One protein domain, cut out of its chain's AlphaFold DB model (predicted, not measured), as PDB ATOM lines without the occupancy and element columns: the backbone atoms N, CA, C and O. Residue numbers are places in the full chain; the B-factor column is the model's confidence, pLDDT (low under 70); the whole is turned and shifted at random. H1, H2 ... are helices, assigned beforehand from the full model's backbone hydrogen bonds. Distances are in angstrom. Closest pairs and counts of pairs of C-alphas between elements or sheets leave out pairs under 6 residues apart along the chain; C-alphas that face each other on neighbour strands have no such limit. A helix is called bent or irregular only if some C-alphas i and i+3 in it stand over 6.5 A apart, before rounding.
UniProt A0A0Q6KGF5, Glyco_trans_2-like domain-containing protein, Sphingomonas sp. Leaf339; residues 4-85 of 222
ATOM      1  N   SER A   4     290.815 277.686 249.744       51.09
ATOM      2  CA  SER A   4     289.447 278.178 249.514       51.09
ATOM      3  C   SER A   4     288.864 277.796 248.150       51.09
ATOM      4  O   SER A   4     287.644 277.748 248.011       51.09
ATOM      5  N   THR A   5     289.701 277.474 247.159       55.94
ATOM      6  CA  THR A   5     289.262 277.113 245.799       55.94
ATOM      7  C   THR A   5     288.727 275.687 245.691       55.94
ATOM      8  O   THR A   5     287.922 275.417 244.808       55.94
ATOM      9  N   VAL A   6     289.112 274.785 246.601       60.59
ATOM     10  CA  VAL A   6     288.637 273.385 246.622       60.59
ATOM     11  C   VAL A   6     287.473 273.198 247.598       60.59
ATOM     12  O   VAL A   6     286.549 272.430 247.338       60.59
ATOM     13  N   ILE A   7     287.472 273.944 248.704       63.09
ATOM     14  CA  ILE A   7     286.446 273.831 249.748       63.09
ATOM     15  C   ILE A   7     285.102 274.394 249.266       63.09
ATOM     16  O   ILE A   7     284.063 273.803 249.539       63.09
ATOM     17  N   ALA A   8     285.101 275.491 248.502       64.56
ATOM     18  CA  ALA A   8     283.873 276.090 247.978       64.56
ATOM     19  C   ALA A   8     283.059 275.149 247.057       64.56
ATOM     20  O   ALA A   8     281.869 274.964 247.328       64.56
ATOM     21  N   PRO A   9     283.642 274.500 246.028       69.06
ATOM     22  CA  PRO A   9     282.899 273.558 245.194       69.06
ATOM     23  C   PRO A   9     282.496 272.292 245.954       69.06
ATOM     24  O   PRO A   9     281.390 271.809 245.744       69.06
ATOM     25  N   LEU A  10     283.321 271.788 246.881       69.25
ATOM     26  CA  LEU A  10     282.979 270.614 247.690       69.25
ATOM     27  C   LEU A  10     281.795 270.894 248.632       69.25
ATOM     28  O   LEU A  10     280.879 270.080 248.726       69.25
ATOM     29  N   CYS A  11     281.773 272.063 249.278       67.25
ATOM     30  CA  CYS A  11     280.667 272.513 250.127       67.25
ATOM     31  C   CYS A  11     279.391 272.797 249.322       67.25
ATOM     32  O   CYS A  11     278.297 272.517 249.810       67.25
ATOM     33  N   LEU A  12     279.513 273.289 248.082       71.38
ATOM     34  CA  LEU A  12     278.381 273.428 247.162       71.38
ATOM     35  C   LEU A  12     277.817 272.050 246.784       71.38
ATOM     36  O   LEU A  12     276.612 271.848 246.848       71.38
ATOM     37  N   LEU A  13     278.681 271.082 246.467       67.62
ATOM     38  CA  LEU A  13     278.301 269.715 246.092       67.62
ATOM     39  C   LEU A  13     277.645 268.962 247.263       67.62
ATOM     40  O   LEU A  13     276.607 268.329 247.083       67.62
ATOM     41  N   LEU A  14     278.193 269.094 248.477       64.19
ATOM     42  CA  LEU A  14     277.617 268.557 249.718       64.19
ATOM     43  C   LEU A  14     276.292 269.239 250.085       64.19
ATOM     44  O   LEU A  14     275.329 268.552 250.421       64.19
ATOM     45  N   GLY A  15     276.200 270.565 249.960       65.50
ATOM     46  CA  GLY A  15     274.945 271.305 250.136       65.50
ATOM     47  C   GLY A  15     273.877 270.880 249.123       65.50
ATOM     48  O   GLY A  15     272.716 270.680 249.486       65.50
ATOM     49  N   CYS A  16     274.287 270.636 247.876       65.88
ATOM     50  CA  CYS A  16     273.440 270.144 246.793       65.88
ATOM     51  C   CYS A  16     273.084 268.647 246.898       65.88
ATOM     52  O   CYS A  16     272.182 268.181 246.212       65.88
ATOM     53  N   LEU A  17     273.759 267.868 247.737       62.47
ATOM     54  CA  LEU A  17     273.364 266.490 248.047       62.47
ATOM     55  C   LEU A  17     272.394 266.458 249.238       62.47
ATOM     56  O   LEU A  17     271.422 265.701 249.228       62.47
ATOM     57  N   LEU A  18     272.609 267.324 250.234       60.38
ATOM     58  CA  LEU A  18     271.840 267.366 251.483       60.38
ATOM     59  C   LEU A  18     270.472 268.056 251.352       60.38
ATOM     60  O   LEU A  18     269.484 267.532 251.863       60.38
ATOM     61  N   LEU A  19     270.358 269.171 250.617       57.69
ATOM     62  CA  LEU A  19     269.073 269.876 250.394       57.69
ATOM     63  C   LEU A  19     268.095 269.105 249.485       57.69
ATOM     64  O   LEU A  19     266.949 269.494 249.274       57.69
ATOM     65  N   PHE A  20     268.559 267.989 248.942       56.66
ATOM     66  CA  PHE A  20     268.085 267.389 247.707       56.66
ATOM     67  C   PHE A  20     268.017 265.848 247.810       56.66
ATOM     68  O   PHE A  20     267.762 265.151 246.825       56.66
ATOM     69  N   GLY A  21     268.152 265.306 249.028       51.19
ATOM     70  CA  GLY A  21     268.144 263.870 249.339       51.19
ATOM     71  C   GLY A  21     266.855 263.115 248.977       51.19
ATOM     72  O   GLY A  21     266.837 261.887 248.985       51.19
ATOM     73  N   LYS A  22     265.779 263.811 248.581       56.50
ATOM     74  CA  LYS A  22     264.657 263.205 247.848       56.50
ATOM     75  C   LYS A  22     264.857 263.423 246.346       56.50
ATOM     76  O   LYS A  22     264.509 264.480 245.824       56.50
ATOM     77  N   ILE A  23     265.334 262.379 245.659       56.56
ATOM     78  CA  ILE A  23     265.701 262.314 244.223       56.56
ATOM     79  C   ILE A  23     264.700 263.007 243.273       56.56
ATOM     80  O   ILE A  23     265.086 263.480 242.211       56.56
ATOM     81  N   ARG A  24     263.406 263.096 243.619       55.31
ATOM     82  CA  ARG A  24     262.384 263.740 242.773       55.31
ATOM     83  C   ARG A  24     262.433 265.272 242.778       55.31
ATOM     84  O   ARG A  24     262.135 265.864 241.747       55.31
ATOM     85  N   TYR A  25     262.817 265.894 243.890       58.50
ATOM     86  CA  TYR A  25     262.820 267.357 244.060       58.50
ATOM     87  C   TYR A  25     264.191 267.991 243.791       58.50
ATOM     88  O   TYR A  25     264.305 269.207 243.695       58.50
ATOM     89  N   SER A  26     265.220 267.163 243.621       67.06
ATOM     90  CA  SER A  26     266.601 267.588 243.413       67.06
ATOM     91  C   SER A  26     267.085 267.645 241.985       67.06
ATOM     92  O   SER A  26     268.105 268.268 241.707       67.06
ATOM     93  N   ARG A  27     266.325 267.065 241.059       71.50
ATOM     94  CA  ARG A  27     266.658 267.039 239.632       71.50
ATOM     95  C   ARG A  27     266.898 268.419 239.014       71.50
ATOM     96  O   ARG A  27     267.929 268.558 238.364       71.50
ATOM     97  N   PRO A  28     266.036 269.442 239.203       78.38
ATOM     98  CA  PRO A  28     266.309 270.758 238.626       78.38
ATOM     99  C   PRO A  28     267.584 271.382 239.207       78.38
ATOM    100  O   PRO A  28     268.330 272.015 238.470       78.38
ATOM    101  N   GLY A  29     267.873 271.140 240.490       78.44
ATOM    102  CA  GLY A  29     269.122 271.563 241.125       78.44
ATOM    103  C   GLY A  29     270.342 270.882 240.505       78.44
ATOM    104  O   GLY A  29     271.277 271.565 240.109       78.44
ATOM    105  N   ILE A  30     270.299 269.558 240.334       78.19
ATOM    106  CA  ILE A  30     271.376 268.779 239.702       78.19
ATOM    107  C   ILE A  30     271.614 269.244 238.261       78.19
ATOM    108  O   ILE A  30     272.756 269.494 237.882       78.19
ATOM    109  N   ILE A  31     270.551 269.403 237.466       83.88
ATOM    110  CA  ILE A  31     270.654 269.873 236.077       83.88
ATOM    111  C   ILE A  31     271.261 271.274 236.041       83.88
ATOM    112  O   ILE A  31     272.182 271.509 235.265       83.88
ATOM    113  N   LEU A  32     270.798 272.186 236.900       84.06
ATOM    114  CA  LEU A  32     271.345 273.537 236.982       84.06
ATOM    115  C   LEU A  32     272.833 273.521 237.351       84.06
ATOM    116  O   LEU A  32     273.621 274.195 236.696       84.06
ATOM    117  N   THR A  33     273.238 272.727 238.346       82.62
ATOM    118  CA  THR A  33     274.648 272.587 238.735       82.62
ATOM    119  C   THR A  33     275.500 272.061 237.582       82.62
ATOM    120  O   THR A  33     276.566 272.613 237.322       82.62
ATOM    121  N   VAL A  34     275.028 271.039 236.859       86.56
ATOM    122  CA  VAL A  34     275.734 270.491 235.690       86.56
ATOM    123  C   VAL A  34     275.846 271.535 234.581       86.56
ATOM    124  O   VAL A  34     276.936 271.739 234.056       86.56
ATOM    125  N   VAL A  35     274.762 272.244 234.257       87.88
ATOM    126  CA  VAL A  35     274.760 273.298 233.228       87.88
ATOM    127  C   VAL A  35     275.730 274.423 233.587       87.88
ATOM    128  O   VAL A  35     276.506 274.851 232.736       87.88
ATOM    129  N   VAL A  36     275.734 274.876 234.843       87.44
ATOM    130  CA  VAL A  36     276.663 275.916 235.316       87.44
ATOM    131  C   VAL A  36     278.111 275.429 235.246       87.44
ATOM    132  O   VAL A  36     278.971 276.161 234.759       87.44
ATOM    133  N   ALA A  37     278.389 274.196 235.674       86.88
ATOM    134  CA  ALA A  37     279.730 273.618 235.615       86.88
ATOM    135  C   ALA A  37     280.231 273.463 234.169       86.88
ATOM    136  O   ALA A  37     281.367 273.835 233.876       86.88
ATOM    137  N   VAL A  38     279.383 272.977 233.256       91.25
ATOM    138  CA  VAL A  38     279.700 272.858 231.822       91.25
ATOM    139  C   VAL A  38     279.908 274.233 231.193       91.25
ATOM    140  O   VAL A  38     280.865 274.420 230.451       91.25
ATOM    141  N   GLY A  39     279.066 275.218 231.516       92.50
ATOM    142  CA  GLY A  39     279.236 276.592 231.042       92.50
ATOM    143  C   GLY A  39     280.566 277.194 231.496       92.50
ATOM    144  O   GLY A  39     281.309 277.734 230.680       92.50
ATOM    145  N   HIS A  40     280.912 277.034 232.776       92.88
ATOM    146  CA  HIS A  40     282.196 277.485 233.314       92.88
ATOM    147  C   HIS A  40     283.383 276.767 232.651       92.88
ATOM    148  O   HIS A  40     284.373 277.406 232.301       92.88
ATOM    149  N   TYR A  41     283.275 275.453 232.435       94.00
ATOM    150  CA  TYR A  41     284.269 274.675 231.696       94.00
ATOM    151  C   TYR A  41     284.460 275.198 230.269       94.00
ATOM    152  O   TYR A  41     285.594 275.404 229.852       94.00
ATOM    153  N   LEU A  42     283.374 275.441 229.528       94.94
ATOM    154  CA  LEU A  42     283.443 275.904 228.141       94.94
ATOM    155  C   LEU A  42     284.045 277.303 228.030       94.94
ATOM    156  O   LEU A  42     284.821 277.547 227.111       94.94
ATOM    157  N   ILE A  43     283.733 278.198 228.974       95.00
ATOM    158  CA  ILE A  43     284.365 279.519 229.043       95.00
ATOM    159  C   ILE A  43     285.877 279.347 229.195       95.00
ATOM    160  O   ILE A  43     286.606 279.792 228.318       95.00
ATOM    161  N   TRP A  44     286.335 278.616 230.216       95.94
ATOM    162  CA  TRP A  44     287.762 278.340 230.432       95.94
ATOM    163  C   TRP A  44     288.426 277.660 229.223       95.94
ATOM    164  O   TRP A  44     289.522 278.037 228.802       95.94
ATOM    165  N   ARG A  45     287.750 276.678 228.611       93.88
ATOM    166  CA  ARG A  45     288.246 275.967 227.428       93.88
ATOM    167  C   ARG A  45     288.489 276.940 226.276       93.88
ATOM    168  O   ARG A  45     289.536 276.873 225.637       93.88
ATOM    169  N   LEU A  46     287.555 277.855 226.032       94.31
ATOM    170  CA  LEU A  46     287.652 278.830 224.952       94.31
ATOM    171  C   LEU A  46     288.626 279.969 225.271       94.31
ATOM    172  O   LEU A  46     289.304 280.415 224.357       94.31
ATOM    173  N   THR A  47     288.723 280.450 226.511       93.75
ATOM    174  CA  THR A  47     289.540 281.635 226.838       93.75
ATOM    175  C   THR A  47     290.990 281.314 227.162       93.75
ATOM    176  O   THR A  47     291.873 282.054 226.742       93.75
ATOM    177  N   ASP A  48     291.244 280.225 227.889       92.31
ATOM    178  CA  ASP A  48     292.553 279.979 228.504       92.31
ATOM    179  C   ASP A  48     293.340 278.849 227.831       92.31
ATOM    180  O   ASP A  48     294.565 278.807 227.931       92.31
ATOM    181  N   THR A  49     292.666 277.914 227.149       92.62
ATOM    182  CA  THR A  49     293.340 276.726 226.588       92.62
ATOM    183  C   THR A  49     293.624 276.801 225.090       92.62
ATOM    184  O   THR A  49     294.498 276.079 224.606       92.62
ATOM    185  N   ILE A  50     292.901 277.648 224.349       92.44
ATOM    186  CA  ILE A  50     293.070 277.818 222.902       92.44
ATOM    187  C   ILE A  50     293.771 279.151 222.647       92.44
ATOM    188  O   ILE A  50     293.207 280.217 222.875       92.44
ATOM    189  N   ASP A  51     294.998 279.094 222.131       91.88
ATOM    190  CA  ASP A  51     295.720 280.283 221.675       91.88
ATOM    191  C   ASP A  51     295.197 280.727 220.302       91.88
ATOM    192  O   ASP A  51     295.728 280.343 219.255       91.88
ATOM    193  N   TRP A  52     294.144 281.546 220.303       91.50
ATOM    194  CA  TRP A  52     293.513 282.090 219.094       91.50
ATOM    195  C   TRP A  52     294.436 282.954 218.236       91.50
ATOM    196  O   TRP A  52     294.088 283.266 217.100       91.50
ATOM    197  N   HIS A  53     295.570 283.398 218.775       90.31
ATOM    198  CA  HIS A  53     296.520 284.258 218.068       90.31
ATOM    199  C   HIS A  53     297.628 283.433 217.398       90.31
ATOM    200  O   HIS A  53     298.445 283.972 216.649       90.31
ATOM    201  N   SER A  54     297.638 282.114 217.618       84.31
ATOM    202  CA  SER A  54     298.520 281.189 216.919       84.31
ATOM    203  C   SER A  54     298.109 280.993 215.452       84.31
ATOM    204  O   SER A  54     296.945 281.106 215.073       84.31
ATOM    205  N   GLY A  55     299.080 280.697 214.583       88.31
ATOM    206  CA  GLY A  55     298.804 280.413 213.171       88.31
ATOM    207  C   GLY A  55     297.956 279.146 212.971       88.31
ATOM    208  O   GLY A  55     297.987 278.229 213.792       88.31
ATOM    209  N   ALA A  56     297.264 279.047 211.830       83.62
ATOM    210  CA  ALA A  56     296.322 277.960 211.515       83.62
ATOM    211  C   ALA A  56     296.885 276.533 211.721       83.62
ATOM    212  O   ALA A  56     296.166 275.631 212.146       83.62
ATOM    213  N   ALA A  57     298.190 276.336 211.497       86.75
ATOM    214  CA  ALA A  57     298.876 275.058 211.698       86.75
ATOM    215  C   ALA A  57     298.965 274.597 213.169       86.75
ATOM    216  O   ALA A  57     299.231 273.424 213.416       86.75
ATOM    217  N   LYS A  58     298.751 275.482 214.148       88.88
ATOM    218  CA  LYS A  58     298.702 275.136 215.580       88.88
ATOM    219  C   LYS A  58     297.272 275.022 216.117       88.88
ATOM    220  O   LYS A  58     297.059 274.338 217.111       88.88
ATOM    221  N   LEU A  59     296.299 275.632 215.438       92.75
ATOM    222  CA  LEU A  59     294.892 275.652 215.851       92.75
ATOM    223  C   LEU A  59     294.117 274.376 215.502       92.75
ATOM    224  O   LEU A  59     293.143 274.061 216.181       92.75
ATOM    225  N   TRP A  60     294.525 273.623 214.476       93.38
ATOM    226  CA  TRP A  60     293.740 272.471 214.008       93.38
ATOM    227  C   TRP A  60     293.526 271.401 215.094       93.38
ATOM    228  O   TRP A  60     292.429 270.852 215.194       93.38
ATOM    229  N   TRP A  61     294.533 271.128 215.934       93.69
ATOM    230  CA  TRP A  61     294.433 270.104 216.979       93.69
ATOM    231  C   TRP A  61     293.524 270.535 218.144       93.69
ATOM    232  O   TRP A  61     292.560 269.817 218.416       93.69
ATOM    233  N   PRO A  62     293.717 271.714 218.775       94.50
ATOM    234  CA  PRO A  62     292.780 272.226 219.778       94.50
ATOM    235  C   PRO A  62     291.335 272.324 219.278       94.50
ATOM    236  O   PRO A  62     290.417 271.968 220.013       94.50
ATOM    237  N   LEU A  63     291.119 272.745 218.026       94.31
ATOM    238  CA  LEU A  63     289.780 272.815 217.429       94.31
ATOM    239  C   LEU A  63     289.163 271.430 217.204       94.31
ATOM    240  O   LEU A  63     287.958 271.253 217.396       94.31
ATOM    241  N   THR A  64     289.974 270.433 216.845       95.50
ATOM    242  CA  THR A  64     289.521 269.038 216.744       95.50
ATOM    243  C   THR A  64     289.097 268.508 218.114       95.50
ATOM    244  O   THR A  64     287.998 267.971 218.241       95.50
ATOM    245  N   CYS A  65     289.912 268.717 219.156       96.12
ATOM    246  CA  CYS A  65     289.551 268.344 220.526       96.12
ATOM    247  C   CYS A  65     288.266 269.045 220.981       96.12
ATOM    248  O   CYS A  65     287.357 268.376 221.460       96.12
ATOM    249  N   LEU A  66     288.151 270.358 220.755       96.31
ATOM    250  CA  LEU A  66     286.944 271.120 221.080       96.31
ATOM    251  C   LEU A  66     285.710 270.563 220.356       96.31
ATOM    252  O   LEU A  66     284.652 270.444 220.958       96.31
ATOM    253  N   THR A  67     285.837 270.174 219.087       96.94
ATOM    254  CA  THR A  67     284.724 269.591 218.317       96.94
ATOM    255  C   THR A  67     284.257 268.265 218.919       96.94
ATOM    256  O   THR A  67     283.058 268.066 219.112       96.94
ATOM    257  N   VAL A  68     285.193 267.373 219.257       98.00
ATOM    258  CA  VAL A  68     284.879 266.091 219.912       98.00
ATOM    259  C   VAL A  68     284.260 266.321 221.293       98.00
ATOM    260  O   VAL A  68     283.272 265.676 221.638       98.00
ATOM    261  N   GLU A  69     284.790 267.266 222.068       97.19
ATOM    262  CA  GLU A  69     284.257 267.630 223.383       97.19
ATOM    263  C   GLU A  69     282.833 268.184 223.292       97.19
ATOM    264  O   GLU A  69     281.968 267.770 224.060       97.19
ATOM    265  N   LEU A  70     282.557 269.079 222.339       97.31
ATOM    266  CA  LEU A  70     281.215 269.620 222.121       97.31
ATOM    267  C   LEU A  70     280.227 268.527 221.703       97.31
ATOM    268  O   LEU A  70     279.099 268.519 222.191       97.31
ATOM    269  N   ALA A  71     280.647 267.583 220.858       97.62
ATOM    270  CA  ALA A  71     279.823 266.435 220.488       97.62
ATOM    271  C   ALA A  71     279.513 265.540 221.701       97.62
ATOM    272  O   ALA A  71     278.362 265.157 221.903       97.62
ATOM    273  N   ALA A  72     280.511 265.266 222.548       96.44
ATOM    274  CA  ALA A  72     280.328 264.488 223.771       96.44
ATOM    275  C   ALA A  72     279.419 265.200 224.790       96.44
ATOM    276  O   ALA A  72     278.549 264.573 225.389       96.44
ATOM    277  N   LEU A  73     279.579 266.516 224.968       95.81
ATOM    278  CA  LEU A  73     278.715 267.324 225.836       95.81
ATOM    279  C   LEU A  73     277.277 267.389 225.313       95.81
ATOM    280  O   LEU A  73     276.339 267.382 226.106       95.81
ATOM    281  N   PHE A  74     277.096 267.435 223.993       95.38
ATOM    282  CA  PHE A  74     275.781 267.405 223.365       95.38
ATOM    283  C   PHE A  74     275.073 266.062 223.588       95.38
ATOM    284  O   PHE A  74     273.929 266.055 224.040       95.38
ATOM    285  N   ASP A  75     275.761 264.941 223.351       95.75
ATOM    286  CA  ASP A  75     275.237 263.593 223.617       95.75
ATOM    287  C   ASP A  75     274.877 263.406 225.101       95.75
ATOM    288  O   ASP A  75     273.751 263.034 225.444       95.75
ATOM    289  N   ALA A  76     275.781 263.801 226.004       92.50
ATOM    290  CA  ALA A  76     275.527 263.790 227.442       92.50
ATOM    291  C   ALA A  76     274.338 264.688 227.832       92.50
ATOM    292  O   ALA A  76     273.550 264.331 228.709       92.50
ATOM    293  N   GLY A  77     274.177 265.837 227.170       91.25
ATOM    294  CA  GLY A  77     273.042 266.739 227.351       91.25
ATOM    295  C   GLY A  77     271.715 266.100 226.938       91.25
ATOM    296  O   GLY A  77     270.740 266.185 227.689       91.25
ATOM    297  N   ILE A  78     271.675 265.407 225.795       91.56
ATOM    298  CA  ILE A  78     270.501 264.637 225.357       91.56
ATOM    299  C   ILE A  78     270.171 263.558 226.389       91.56
ATOM    300  O   ILE A  78     269.025 263.480 226.840       91.56
ATOM    301  N   LEU A  79     271.160 262.765 226.809       90.12
ATOM    302  CA  LEU A  79     270.971 261.708 227.802       90.12
ATOM    303  C   LEU A  79     270.437 262.269 229.127       90.12
ATOM    304  O   LEU A  79     269.489 261.724 229.694       90.12
ATOM    305  N   LEU A  80     270.988 263.392 229.595       87.94
ATOM    306  CA  LEU A  80     270.526 264.069 230.805       87.94
ATOM    307  C   LEU A  80     269.067 264.521 230.674       87.94
ATOM    308  O   LEU A  80     268.281 264.307 231.595       87.94
ATOM    309  N   ILE A  81     268.677 265.106 229.536       86.44
ATOM    310  CA  ILE A  81     267.289 265.523 229.288       86.44
ATOM    311  C   ILE A  81     266.355 264.310 229.279       86.44
ATOM    312  O   ILE A  81     265.308 264.354 229.930       86.44
ATOM    313  N   LEU A  82     266.729 263.225 228.599       86.50
ATOM    314  CA  LEU A  82     265.926 262.001 228.535       86.50
ATOM    315  C   LEU A  82     265.729 261.385 229.927       86.50
ATOM    316  O   LEU A  82     264.598 261.096 230.315       86.50
ATOM    317  N   LEU A  83     266.796 261.269 230.722       84.25
ATOM    318  CA  LEU A  83     266.736 260.716 232.081       84.25
ATOM    319  C   LEU A  83     266.107 261.678 233.105       84.25
ATOM    320  O   LEU A  83     265.639 261.244 234.162       84.25
ATOM    321  N   SER A  84     266.051 262.981 232.811       81.88
ATOM    322  CA  SER A  84     265.455 263.984 233.707       81.88
ATOM    323  C   SER A  84     263.932 263.914 233.803       81.88
ATOM    324  O   SER A  84     263.364 264.486 234.737       81.88
ATOM    325  N   ARG A  85     263.267 263.226 232.862       79.50
ATOM    326  CA  ARG A  85     261.805 263.119 232.771       79.50
ATOM    327  C   ARG A  85     261.315 261.778 233.334       79.50
ATOM    328  O   ARG A  85     261.045 260.857 232.566       79.50
TER     329      ARG A  85
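Overview. This is residues 4 to 85 of the 222 residues of the protein "Glyco_trans_2-like domain-containing protein" of Sphingomonas sp. Leaf339 (UniProt A0A0Q6KGF5). Two long helices, H2 and H3, run side by side in opposite ways with a loose gap between them, and a shorter helix, H1, folds back on the other side of H2 and splays away from it as a V. The three make a flat zigzag, with H2 in the middle and residues 4 to 11 of H1 sticking out. The printed part has 82 residues with three named helices in the order H1, H2, H3 and no named strand; the class is all helix. It is loose, with a radius of gyration of the C-alphas of 16.5 A, and spans 51 by 35 by 11 A.

Along the chain. Find C-alpha 56 at (296.322, 277.960, 211.515); from there H3, the longest helix, runs 40.5 A through residues 56 to 84 to C-alpha 84 at (265.455, 263.984, 233.707). H3 is irregular, but only just: C-alphas 58 and 61 are 6.7 A apart. H2, residues 23 to 48, is 35.8 A long; it is irregular, with C-alphas 25 and 28 at 7.3 A, and has a kink of 26 degrees near residue 30. H1, residues 4 to 18, begins at C-alpha 4, (289.447, 278.178, 249.514), and is 20.8 A long.

Arrangement. Look from H3 to H2: they are close but not clearly touching, their closest C-alphas being those of Arg 27 and Ser 84, 6.8 A apart. They run opposite ways at a shallow tilt of 6 degrees. H1 and H2 are also close but not clearly touching, with closest C-alphas Cys 16 and Gly 29 at 7.3 A, and run opposite ways at a shallow tilt of 24 degrees. H1 and H3 are apart. The O i to N i+4 pairs within hydrogen-bond range are 10 of 11 in H1, 19 of 22 in H2 and 23 of 25 in H3.

Size, cuts and confidence. The C-alphas farthest apart, those of Lys 22 and Gly 55, are 51.6 A from each other. The printed part has no cut; the link from H1 to H2 is tight and that from H2 to H3 is short. Mean pLDDT of the printed part is 82.2, and residues 4 to 11 and 13 to 26 are under 70.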